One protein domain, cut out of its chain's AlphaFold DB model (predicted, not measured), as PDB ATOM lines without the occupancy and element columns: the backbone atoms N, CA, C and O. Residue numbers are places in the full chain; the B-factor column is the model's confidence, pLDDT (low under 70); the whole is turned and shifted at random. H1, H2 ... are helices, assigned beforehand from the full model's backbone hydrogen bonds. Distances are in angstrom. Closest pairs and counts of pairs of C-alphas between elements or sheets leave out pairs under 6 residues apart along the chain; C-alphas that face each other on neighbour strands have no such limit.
ATOM      1  N   LEU A 184     -18.733  34.474  -4.046       96.94
ATOM      2  CA  LEU A 184     -19.525  35.642  -4.431       96.94
ATOM      3  C   LEU A 184     -18.744  36.481  -5.452       96.94
ATOM      4  O   LEU A 184     -17.514  36.486  -5.452       96.94
ATOM      5  N   ASN A 185     -19.453  37.209  -6.315       95.75
ATOM      6  CA  ASN A 185     -18.822  38.263  -7.113       95.75
ATOM      7  C   ASN A 185     -18.563  39.511  -6.237       95.75
ATOM      8  O   ASN A 185     -19.045  39.595  -5.103       95.75
ATOM      9  N   LYS A 186     -17.810  40.496  -6.747       94.44
ATOM     10  CA  LYS A 186     -17.450  41.704  -5.980       94.44
ATOM     11  C   LYS A 186     -18.671  42.521  -5.518       94.44
ATOM     12  O   LYS A 186     -18.660  43.021  -4.397       94.44
ATOM     13  N   SER A 187     -19.734  42.591  -6.325       95.00
ATOM     14  CA  SER A 187     -20.976  43.301  -5.977       95.00
ATOM     15  C   SER A 187     -21.681  42.642  -4.790       95.00
ATOM     16  O   SER A 187     -21.912  43.291  -3.773       95.00
ATOM     17  N   ASP A 188     -21.938  41.334  -4.874       96.06
ATOM     18  CA  ASP A 188     -22.564  40.563  -3.791       96.06
ATOM     19  C   ASP A 188     -21.706  40.566  -2.515       96.06
ATOM     20  O   ASP A 188     -22.227  40.560  -1.402       96.06
ATOM     21  N   SER A 189     -20.379  40.593  -2.666       96.56
ATOM     22  CA  SER A 189     -19.436  40.649  -1.544       96.56
ATOM     23  C   SER A 189     -19.492  41.994  -0.818       96.56
ATOM     24  O   SER A 189     -19.510  42.029   0.411       96.56
ATOM     25  N   CYS A 190     -19.569  43.096  -1.571       94.69
ATOM     26  CA  CYS A 190     -19.749  44.444  -1.036       94.69
ATOM     27  C   CYS A 190     -21.137  44.611  -0.392       94.69
ATOM     28  O   CYS A 190     -21.244  45.163   0.702       94.69
ATOM     29  N   GLN A 191     -22.196  44.070  -1.009       93.75
ATOM     30  CA  GLN A 191     -23.536  44.058  -0.419       93.75
ATOM     31  C   GLN A 191     -23.573  43.255   0.890       93.75
ATOM     32  O   GLN A 191     -24.123  43.740   1.874       93.75
ATOM     33  N   LEU A 192     -22.958  42.068   0.940       95.12
ATOM     34  CA  LEU A 192     -22.878  41.279   2.171       95.12
ATOM     35  C   LEU A 192     -22.087  42.009   3.267       95.12
ATOM     36  O   LEU A 192     -22.490  41.964   4.423       95.12
ATOM     37  N   LEU A 193     -20.997  42.704   2.928       94.62
ATOM     38  CA  LEU A 193     -20.251  43.501   3.906       94.62
ATOM     39  C   LEU A 193     -21.101  44.652   4.472       94.62
ATOM     40  O   LEU A 193     -21.090  44.870   5.679       94.62
ATOM     41  N   LYS A 194     -21.887  45.337   3.632       92.38
ATOM     42  CA  LYS A 194     -22.823  46.395   4.059       92.38
ATOM     43  C   LYS A 194     -23.948  45.850   4.951       92.38
ATOM     44  O   LYS A 194     -24.192  46.399   6.018       92.38
ATOM     45  N   GLU A 195     -24.553  44.719   4.581       91.94
ATOM     46  CA  GLU A 195     -25.537  43.999   5.411       91.94
ATOM     47  C   GLU A 195     -24.954  43.538   6.764       91.94
ATOM     48  O   GLU A 195     -25.689  43.439   7.743       91.94
ATOM     49  N   VAL A 196     -23.641  43.279   6.845       91.75
ATOM     50  CA  VAL A 196     -22.961  42.961   8.111       91.75
ATOM     51  C   VAL A 196     -22.736  44.214   8.957       91.75
ATOM     52  O   VAL A 196     -23.096  44.226  10.131       91.75
ATOM     53  N   LEU A 197     -22.164  45.267   8.368       89.44
ATOM     54  CA  LEU A 197     -21.802  46.512   9.057       89.44
ATOM     55  C   LEU A 197     -22.998  47.398   9.438       89.44
ATOM     56  O   LEU A 197     -22.844  48.272  10.290       89.44
ATOM     57  N   SER A 198     -24.172  47.158   8.844       79.38
ATOM     58  CA  SER A 198     -25.337  48.058   8.847       79.38
ATOM     59  C   SER A 198     -25.074  49.400   8.140       79.38
ATOM     60  O   SER A 198     -23.932  49.797   7.907       79.38
ATOM     61  N   ASP A 199     -26.144  50.134   7.819       67.31
ATOM     62  CA  ASP A 199     -26.120  51.360   6.998       67.31
ATOM     63  C   ASP A 199     -25.416  52.584   7.641       67.31
ATOM     64  O   ASP A 199     -25.612  53.713   7.200       67.31
ATOM     65  N   GLN A 200     -24.613  52.404   8.698       65.31
ATOM     66  CA  GLN A 200     -23.921  53.496   9.405       65.31
ATOM     67  C   GLN A 200     -22.482  53.753   8.921       65.31
ATOM     68  O   GLN A 200     -21.851  54.700   9.379       65.31
ATOM     69  N   ASN A 201     -21.965  52.946   7.987       62.88
ATOM     70  CA  ASN A 201     -20.662  53.164   7.349       62.88
ATOM     71  C   ASN A 201     -20.837  53.735   5.931       62.88
ATOM     72  O   ASN A 201     -21.055  52.989   4.976       62.88
ATOM     73  N   GLU A 202     -20.732  55.061   5.797       63.72
ATOM     74  CA  GLU A 202     -20.949  55.770   4.523       63.72
ATOM     75  C   GLU A 202     -19.777  55.660   3.524       63.72
ATOM     76  O   GLU A 202     -20.004  55.810   2.320       63.72
ATOM     77  N   ASP A 203     -18.539  55.367   3.962       75.62
ATOM     78  CA  ASP A 203     -17.416  55.200   3.024       75.62
ATOM     79  C   ASP A 203     -17.519  53.891   2.231       75.62
ATOM     80  O   ASP A 203     -16.985  52.840   2.579       75.62
ATOM     81  N   THR A 204     -18.179  53.980   1.085       75.25
ATOM     82  CA  THR A 204     -18.275  52.878   0.126       75.25
ATOM     83  C   THR A 204     -16.930  52.433  -0.469       75.25
ATOM     84  O   THR A 204     -16.853  51.298  -0.942       75.25
ATOM     85  N   SER A 205     -15.874  53.258  -0.433       84.25
ATOM     86  CA  SER A 205     -14.618  52.996  -1.151       84.25
ATOM     87  C   SER A 205     -13.694  52.008  -0.427       84.25
ATOM     88  O   SER A 205     -13.249  51.023  -1.034       84.25
ATOM     89  N   CYS A 206     -13.484  52.166   0.887       89.62
ATOM     90  CA  CYS A 206     -12.784  51.152   1.672       89.62
ATOM     91  C   CYS A 206     -13.592  49.850   1.745       89.62
ATOM     92  O   CYS A 206     -13.008  48.773   1.645       89.62
ATOM     93  N   LEU A 207     -14.929  49.913   1.809       91.31
ATOM     94  CA  LEU A 207     -15.777  48.712   1.834       91.31
ATOM     95  C   LEU A 207     -15.664  47.863   0.560       91.31
ATOM     96  O   LEU A 207     -15.582  46.638   0.651       91.31
ATOM     97  N   GLU A 208     -15.595  48.476  -0.625       93.38
ATOM     98  CA  GLU A 208     -15.325  47.728  -1.860       93.38
ATOM     99  C   GLU A 208     -13.931  47.094  -1.875       93.38
ATOM    100  O   GLU A 208     -13.771  45.992  -2.403       93.38
ATOM    101  N   THR A 209     -12.939  47.752  -1.274       95.62
ATOM    102  CA  THR A 209     -11.565  47.240  -1.156       95.62
ATOM    103  C   THR A 209     -11.492  46.058  -0.186       95.62
ATOM    104  O   THR A 209     -10.918  45.021  -0.515       95.62
ATOM    105  N   ILE A 210     -12.150  46.159   0.974       96.25
ATOM    106  CA  ILE A 210     -12.275  45.081   1.967       96.25
ATOM    107  C   ILE A 210     -12.986  43.863   1.358       96.25
ATOM    108  O   ILE A 210     -12.507  42.735   1.495       96.25
ATOM    109  N   ALA A 211     -14.102  44.077   0.654       95.56
ATOM    110  CA  ALA A 211     -14.863  43.012   0.000       95.56
ATOM    111  C   ALA A 211     -14.054  42.269  -1.083       95.56
ATOM    112  O   ALA A 211     -14.147  41.043  -1.174       95.56
ATOM    113  N   ASP A 212     -13.233  42.986  -1.859       95.62
ATOM    114  CA  ASP A 212     -12.313  42.406  -2.852       95.62
ATOM    115  C   ASP A 212     -11.199  41.595  -2.166       95.62
ATOM    116  O   ASP A 212     -10.939  40.440  -2.507       95.62
ATOM    117  N   LEU A 213     -10.596  42.155  -1.109       96.50
ATOM    118  CA  LEU A 213      -9.565  41.487  -0.310       96.50
ATOM    119  C   LEU A 213     -10.078  40.231   0.416       96.50
ATOM    120  O   LEU A 213      -9.268  39.363   0.747       96.50
ATOM    121  N   CYS A 214     -11.392  40.079   0.598       96.81
ATOM    122  CA  CYS A 214     -12.022  38.865   1.122       96.81
ATOM    123  C   CYS A 214     -12.215  37.737   0.089       96.81
ATOM    124  O   CYS A 214     -12.765  36.689   0.441       96.81
ATOM    125  N   ASP A 215     -11.777  37.928  -1.163       95.56
ATOM    126  CA  ASP A 215     -11.855  36.960  -2.270       95.56
ATOM    127  C   ASP A 215     -13.263  36.342  -2.460       95.56
ATOM    128  O   ASP A 215     -13.402  35.169  -2.811       95.56
ATOM    129  N   GLY A 216     -14.325  37.099  -2.169       96.31
ATOM    130  CA  GLY A 216     -15.712  36.648  -2.329       96.31
ATOM    131  C   GLY A 216     -16.155  35.498  -1.415       96.31
ATOM    132  O   GLY A 216     -17.053  34.735  -1.783       96.31
ATOM    133  N   LEU A 217     -15.553  35.330  -0.232       96.44
ATOM    134  CA  LEU A 217     -15.911  34.262   0.713       96.44
ATOM    135  C   LEU A 217     -16.877  34.757   1.807       96.44
ATOM    136  O   LEU A 217     -16.425  35.430   2.736       96.44
ATOM    137  N   PRO A 218     -18.180  34.383   1.789       95.69
ATOM    138  CA  PRO A 218     -19.173  34.896   2.737       95.69
ATOM    139  C   PRO A 218     -18.756  34.760   4.199       95.69
ATOM    140  O   PRO A 218     -18.830  35.711   4.969       95.69
ATOM    141  N   GLY A 219     -18.248  33.587   4.579       93.31
ATOM    142  CA  GLY A 219     -17.850  33.319   5.957       93.31
ATOM    143  C   GLY A 219     -16.504  33.923   6.379       93.31
ATOM    144  O   GLY A 219     -16.085  33.645   7.499       93.31
ATOM    145  N   SER A 220     -15.834  34.689   5.510       95.00
ATOM    146  CA  SER A 220     -14.709  35.569   5.863       95.00
ATOM    147  C   SER A 220     -15.089  37.050   5.751       95.00
ATOM    148  O   SER A 220     -14.655  37.824   6.594       95.00
ATOM    149  N   ILE A 221     -15.984  37.431   4.827       95.88
ATOM    150  CA  ILE A 221     -16.616  38.766   4.791       95.88
ATOM    151  C   ILE A 221     -17.355  39.039   6.113       95.88
ATOM    152  O   ILE A 221     -17.148  40.074   6.740       95.88
ATOM    153  N   VAL A 222     -18.151  38.073   6.589       93.88
ATOM    154  CA  VAL A 222     -18.855  38.158   7.881       93.88
ATOM    155  C   VAL A 222     -17.884  38.219   9.067       93.88
ATOM    156  O   VAL A 222     -18.162  38.937  10.025       93.88
ATOM    157  N   ASN A 223     -16.746  37.513   9.014       92.44
ATOM    158  CA  ASN A 223     -15.712  37.602  10.055       92.44
ATOM    159  C   ASN A 223     -15.140  39.026  10.120       92.44
ATOM    160  O   ASN A 223     -15.196  39.664  11.162       92.44
ATOM    161  N   VAL A 224     -14.655  39.528   8.981       94.44
ATOM    162  CA  VAL A 224     -14.026  40.847   8.845       94.44
ATOM    163  C   VAL A 224     -14.983  41.966   9.259       94.44
ATOM    164  O   VAL A 224     -14.622  42.794  10.089       94.44
ATOM    165  N   GLY A 225     -16.228  41.950   8.772       93.12
ATOM    166  CA  GLY A 225     -17.244  42.912   9.202       93.12
ATOM    167  C   GLY A 225     -17.570  42.807  10.698       93.12
ATOM    168  O   GLY A 225     -17.698  43.829  11.366       93.12
ATOM    169  N   SER A 226     -17.619  41.594  11.263       91.00
ATOM    170  CA  SER A 226     -17.806  41.411  12.713       91.00
ATOM    171  C   SER A 226     -16.650  41.984  13.534       91.00
ATOM    172  O   SER A 226     -16.892  42.524  14.609       91.00
ATOM    173  N   ASP A 227     -15.411  41.858  13.059       91.25
ATOM    174  CA  ASP A 227     -14.229  42.335  13.777       91.25
ATOM    175  C   ASP A 227     -14.087  43.870  13.693       91.25
ATOM    176  O   ASP A 227     -13.685  44.480  14.683       91.25
ATOM    177  N   ILE A 228     -14.543  44.506  12.600       91.56
ATOM    178  CA  ILE A 228     -14.751  45.970  12.528       91.56
ATOM    179  C   ILE A 228     -15.795  46.409  13.573       91.56
ATOM    180  O   ILE A 228     -15.495  47.228  14.433       91.56
ATOM    181  N   ILE A 229     -17.001  45.820  13.575       89.75
ATOM    182  CA  ILE A 229     -18.096  46.201  14.502       89.75
ATOM    183  C   ILE A 229     -17.699  46.036  15.978       89.75
ATOM    184  O   ILE A 229     -18.168  46.773  16.845       89.75
ATOM    185  N   ARG A 230     -16.872  45.031  16.287       86.81
ATOM    186  CA  ARG A 230     -16.439  44.723  17.659       86.81
ATOM    187  C   ARG A 230     -15.302  45.606  18.156       86.81
ATOM    188  O   ARG A 230     -15.145  45.714  19.371       86.81
ATOM    189  N   SER A 231     -14.510  46.191  17.261       84.19
ATOM    190  CA  SER A 231     -13.378  47.030  17.634       84.19
ATOM    191  C   SER A 231     -13.730  48.505  17.492       84.19
ATOM    192  O   SER A 231     -13.739  49.058  16.399       84.19
ATOM    193  N   THR A 232     -13.923  49.181  18.623       81.12
ATOM    194  CA  THR A 232     -14.079  50.647  18.672       81.12
ATOM    195  C   THR A 232     -12.816  51.416  18.261       81.12
ATOM    196  O   THR A 232     -12.839  52.642  18.236       81.12
ATOM    197  N   GLU A 233     -11.714  50.711  17.993       86.81
ATOM    198  CA  GLU A 233     -10.394  51.265  17.676       86.81
ATOM    199  C   GLU A 233      -9.938  50.946  16.239       86.81
ATOM    200  O   GLU A 233      -8.889  51.430  15.832       86.81
ATOM    201  N   LEU A 234     -10.685  50.132  15.476       88.81
ATOM    202  CA  LEU A 234     -10.281  49.688  14.136       88.81
ATOM    203  C   LEU A 234     -11.081  50.409  13.047       88.81
ATOM    204  O   LEU A 234     -12.284  50.193  12.911       88.81
ATOM    205  N   THR A 235     -10.406  51.229  12.244       90.94
ATOM    206  CA  THR A 235     -11.019  51.875  11.074       90.94
ATOM    207  C   THR A 235     -11.142  50.911   9.884       90.94
ATOM    208  O   THR A 235     -10.583  49.807   9.881       90.94
ATOM    209  N   ASN A 236     -11.866  51.319   8.836       92.12
ATOM    210  CA  ASN A 236     -11.938  50.536   7.599       92.12
ATOM    211  C   ASN A 236     -10.553  50.479   6.921       92.12
ATOM    212  O   ASN A 236     -10.159  49.450   6.377       92.12
ATOM    213  N   GLU A 237      -9.791  51.562   7.025       93.25
ATOM    214  CA  GLU A 237      -8.436  51.764   6.521       93.25
ATOM    215  C   GLU A 237      -7.417  50.872   7.250       93.25
ATOM    216  O   GLU A 237      -6.563  50.240   6.613       93.25
ATOM    217  N   ASP A 238      -7.545  50.734   8.575       94.12
ATOM    218  CA  ASP A 238      -6.765  49.768   9.358       94.12
ATOM    219  C   ASP A 238      -7.090  48.332   8.932       94.12
ATOM    220  O   ASP A 238      -6.184  47.515   8.760       94.12
ATOM    221  N   MET A 239      -8.369  48.009   8.702       94.88
ATOM    222  CA  MET A 239      -8.766  46.677   8.234       94.88
ATOM    223  C   MET A 239      -8.259  46.384   6.812       94.88
ATOM    224  O   MET A 239      -7.799  45.271   6.559       94.88
ATOM    225  N   VAL A 240      -8.261  47.361   5.893       95.94
ATOM    226  CA  VAL A 240      -7.601  47.236   4.577       95.94
ATOM    227  C   VAL A 240      -6.110  46.936   4.756       95.94
ATOM    228  O   VAL A 240      -5.598  45.997   4.148       95.94
ATOM    229  N   SER A 241      -5.429  47.670   5.637       95.62
ATOM    230  CA  SER A 241      -3.999  47.486   5.921       95.62
ATOM    231  C   SER A 241      -3.702  46.092   6.497       95.62
ATOM    232  O   SER A 241      -2.824  45.380   6.009       95.62
ATOM    233  N   ILE A 242      -4.503  45.634   7.463       95.06
ATOM    234  CA  ILE A 242      -4.427  44.286   8.050       95.06
ATOM    235  C   ILE A 242      -4.724  43.192   7.008       95.06
ATOM    236  O   ILE A 242      -4.089  42.134   7.027       95.06
ATOM    237  N   LEU A 243      -5.657  43.423   6.081       95.19
ATOM    238  CA  LEU A 243      -5.975  42.495   4.993       95.19
ATOM    239  C   LEU A 243      -4.898  42.442   3.902       95.19
ATOM    240  O   LEU A 243      -4.808  41.423   3.218       95.19
ATOM    241  N   ILE A 244      -4.078  43.483   3.752       94.62
ATOM    242  CA  ILE A 244      -2.897  43.480   2.880       94.62
ATOM    243  C   ILE A 244      -1.742  42.736   3.568       94.62
ATOM    244  O   ILE A 244      -1.253  41.739   3.034       94.62
ATOM    245  N   ASP A 245      -1.361  43.146   4.780       92.25
ATOM    246  CA  ASP A 245      -0.189  42.611   5.491       92.25
ATOM    247  C   ASP A 245      -0.389  41.187   6.034       92.25
ATOM    248  O   ASP A 245       0.565  40.416   6.170       92.25
ATOM    249  N   ARG A 246      -1.620  40.842   6.435       92.12
ATOM    250  CA  ARG A 246      -1.930  39.634   7.227       92.12
ATOM    251  C   ARG A 246      -3.196  38.910   6.760       92.12
ATOM    252  O   ARG A 246      -3.819  38.205   7.560       92.12
ATOM    253  N   LYS A 247      -3.542  39.022   5.470       93.88
ATOM    254  CA  LYS A 247      -4.744  38.460   4.810       93.88
ATOM    255  C   LYS A 247      -5.293  37.176   5.443       93.88
ATOM    256  O   LYS A 247      -6.430  37.146   5.904       93.88
ATOM    257  N   LEU A 248      -4.492  36.109   5.506       92.56
ATOM    258  CA  LEU A 248      -4.942  34.799   5.995       92.56
ATOM    259  C   LEU A 248      -5.354  34.794   7.482       92.56
ATOM    260  O   LEU A 248      -6.281  34.069   7.850       92.56
ATOM    261  N   ALA A 249      -4.693  35.586   8.329       91.69
ATOM    262  CA  ALA A 249      -5.035  35.704   9.745       91.69
ATOM    263  C   ALA A 249      -6.351  36.477   9.920       91.69
ATOM    264  O   ALA A 249      -7.258  35.991  10.595       91.69
ATOM    265  N   ALA A 250      -6.488  37.612   9.228       93.25
ATOM    266  CA  ALA A 250      -7.697  38.435   9.225       93.25
ATOM    267  C   ALA A 250      -8.928  37.650   8.736       93.25
ATOM    268  O   ALA A 250      -9.921  37.526   9.447       93.25
ATOM    269  N   LEU A 251      -8.828  36.995   7.574       94.19
ATOM    270  CA  LEU A 251      -9.913  36.176   7.012       94.19
ATOM    271  C   LEU A 251     -10.253  34.936   7.858       94.19
ATOM    272  O   LEU A 251     -11.332  34.356   7.686       94.19
ATOM    273  N   SER A 252      -9.357  34.517   8.761       91.00
ATOM    274  CA  SER A 252      -9.604  33.424   9.707       91.00
ATOM    275  C   SER A 252     -10.387  33.862  10.940       91.00
ATOM    276  O   SER A 252     -11.218  33.074  11.384       91.00
ATOM    277  N   GLY A 253     -10.172  35.086  11.437       87.00
ATOM    278  CA  GLY A 253     -10.696  35.584  12.714       87.00
ATOM    279  C   GLY A 253      -9.983  34.930  13.903       87.00
ATOM    280  O   GLY A 253     -10.103  33.721  14.118       87.00
ATOM    281  N   GLU A 254      -9.226  35.702  14.690       80.81
ATOM    282  CA  GLU A 254      -8.394  35.132  15.763       80.81
ATOM    283  C   GLU A 254      -9.236  34.428  16.838       80.81
ATOM    284  O   GLU A 254      -8.920  33.305  17.235       80.81
ATOM    285  N   PHE A 255     -10.356  35.047  17.219       83.94
ATOM    286  CA  PHE A 255     -11.268  34.600  18.276       83.94
ATOM    287  C   PHE A 255     -12.191  33.430  17.891       83.94
ATOM    288  O   PHE A 255     -13.023  33.018  18.702       83.94
ATOM    289  N   LEU A 256     -12.097  32.897  16.667       85.50
ATOM    290  CA  LEU A 256     -12.964  31.808  16.213       85.50
ATOM    291  C   LEU A 256     -12.388  30.418  16.545       85.50
ATOM    292  O   LEU A 256     -11.177  30.209  16.433       85.50
ATOM    293  N   PRO A 257     -13.238  29.426  16.887       87.06
ATOM    294  CA  PRO A 257     -12.805  28.040  17.057       87.06
ATOM    295  C   PRO A 257     -12.094  27.506  15.810       87.06
ATOM    296  O   PRO A 257     -12.483  27.817  14.684       87.06
ATOM    297  N   ALA A 258     -11.087  26.645  15.986       87.50
ATOM    298  CA  ALA A 258     -10.293  26.115  14.871       87.50
ATOM    299  C   ALA A 258     -11.132  25.369  13.812       87.50
ATOM    300  O   ALA A 258     -10.843  25.469  12.625       87.50
ATOM    301  N   SER A 259     -12.221  24.701  14.204       81.94
ATOM    302  CA  SER A 259     -13.194  24.083  13.281       81.94
ATOM    303  C   SER A 259     -13.940  25.089  12.385       81.94
ATOM    304  O   SER A 259     -14.544  24.697  11.391       81.94
ATOM    305  N   VAL A 260     -13.886  26.384  12.718       84.25
ATOM    306  CA  VAL A 260     -14.591  27.494  12.055       84.25
ATOM    307  C   VAL A 260     -13.612  28.487  11.396       84.25
ATOM    308  O   VAL A 260     -14.052  29.413  10.712       84.25
ATOM    309  N   ARG A 261     -12.290  28.309  11.524       90.25
ATOM    310  CA  ARG A 261     -11.277  29.169  10.875       90.25
ATOM    311  C   ARG A 261     -10.911  28.673   9.470       90.25
ATOM    312  O   ARG A 261     -10.843  27.464   9.220       90.25
ATOM    313  N   ILE A 262     -10.653  29.596   8.534       92.25
ATOM    314  CA  ILE A 262     -10.301  29.230   7.148       92.25
ATOM    315  C   ILE A 262      -8.888  28.647   7.030       92.25
ATOM    316  O   ILE A 262      -8.719  27.653   6.323       92.25
ATOM    317  N   ASP A 263      -7.908  29.174   7.775       92.50
ATOM    318  CA  ASP A 263      -6.558  28.599   7.854       92.50
ATOM    319  C   ASP A 263      -6.590  27.120   8.266       92.50
ATOM    320  O   ASP A 263      -5.990  26.256   7.630       92.50
ATOM    321  N   SER A 264      -7.379  26.812   9.286       90.50
ATOM    322  CA  SER A 264      -7.502  25.502   9.909       90.50
ATOM    323  C   SER A 264      -8.277  24.527   9.019       90.50
ATOM    324  O   SER A 264      -7.885  23.364   8.904       90.50
ATOM    325  N   SER A 265      -9.288  25.019   8.293       90.44
ATOM    326  CA  SER A 265     -10.010  24.267   7.255       90.44
ATOM    327  C   SER A 265      -9.092  23.873   6.085       90.44
ATOM    328  O   SER A 265      -9.043  22.708   5.685       90.44
ATOM    329  N   LEU A 266      -8.321  24.830   5.550       92.31
ATOM    330  CA  LEU A 266      -7.359  24.600   4.463       92.31
ATOM    331  C   LEU A 266      -6.251  23.632   4.900       92.31
ATOM    332  O   LEU A 266      -5.991  22.636   4.225       92.31
ATOM    333  N   ASN A 267      -5.671  23.865   6.077       91.12
ATOM    334  CA  ASN A 267      -4.689  22.999   6.727       91.12
ATOM    335  C   ASN A 267      -5.213  21.559   6.893       91.12
ATOM    336  O   ASN A 267      -4.497  20.610   6.575       91.12
TER     337      ASN A 267
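What this domain is: This is residues 184 to 267 of the 838 residues of an uncharacterized protein of Mytilus galloprovincialis (UniProt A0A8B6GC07). This is a compact cluster of mostly crossed helices, with H3 nearest the middle, H1 and H5 packed on it, H2 and H4 side by side, and H6 at one end beyond H5. The 84 printed residues hold six named helices, H1 to H6 in chain order, and no named strand: all helix. The radius of gyration of the C-alphas is 11.8 A; the spans are 36 by 29 by 21 A.

How they stand to each other: H1, residues 186 to 197, touches H2, residues 204 to 213; their closest C-alphas, Cys 190 and Ala 211, are 5.2 A apart. H1 also touches H3, residues 218 to 230, closest at C-alphas 197 and 225, 5.8 A. H2 touches H4, residues 236 to 245, at a shallow tilt of 23 degrees, the same way, closest at C-alphas 210 and 240, 5.8 A. H3 touches H5, residues 247 to 252, with residues 220 to 224 alone, about perpendicular at 88 degrees; C-alphas 220 and 251 are closest, 5.0 A. H5 touches H6, residues 262 to 267, closest at C-alphas 252 and 262, 5.0 A. H1 and H6 are apart. Every O i to N i+4 pair is within hydrogen-bond range except in H3, 8 of 9.

Where its parts are: H1 begins at C-alpha 186 (-17.450, 41.704, -5.980) and spans 16.4 A; H3 spans 18.1 A. H6 ends at C-alpha 267 (-4.689, 22.999, 6.727).

The domain as a whole: The C-alphas farthest apart, Glu 202 and Asn 267, are 36.6 A apart. The printed part has no cut and no long link. Residues 199 to 202 have pLDDT under 70.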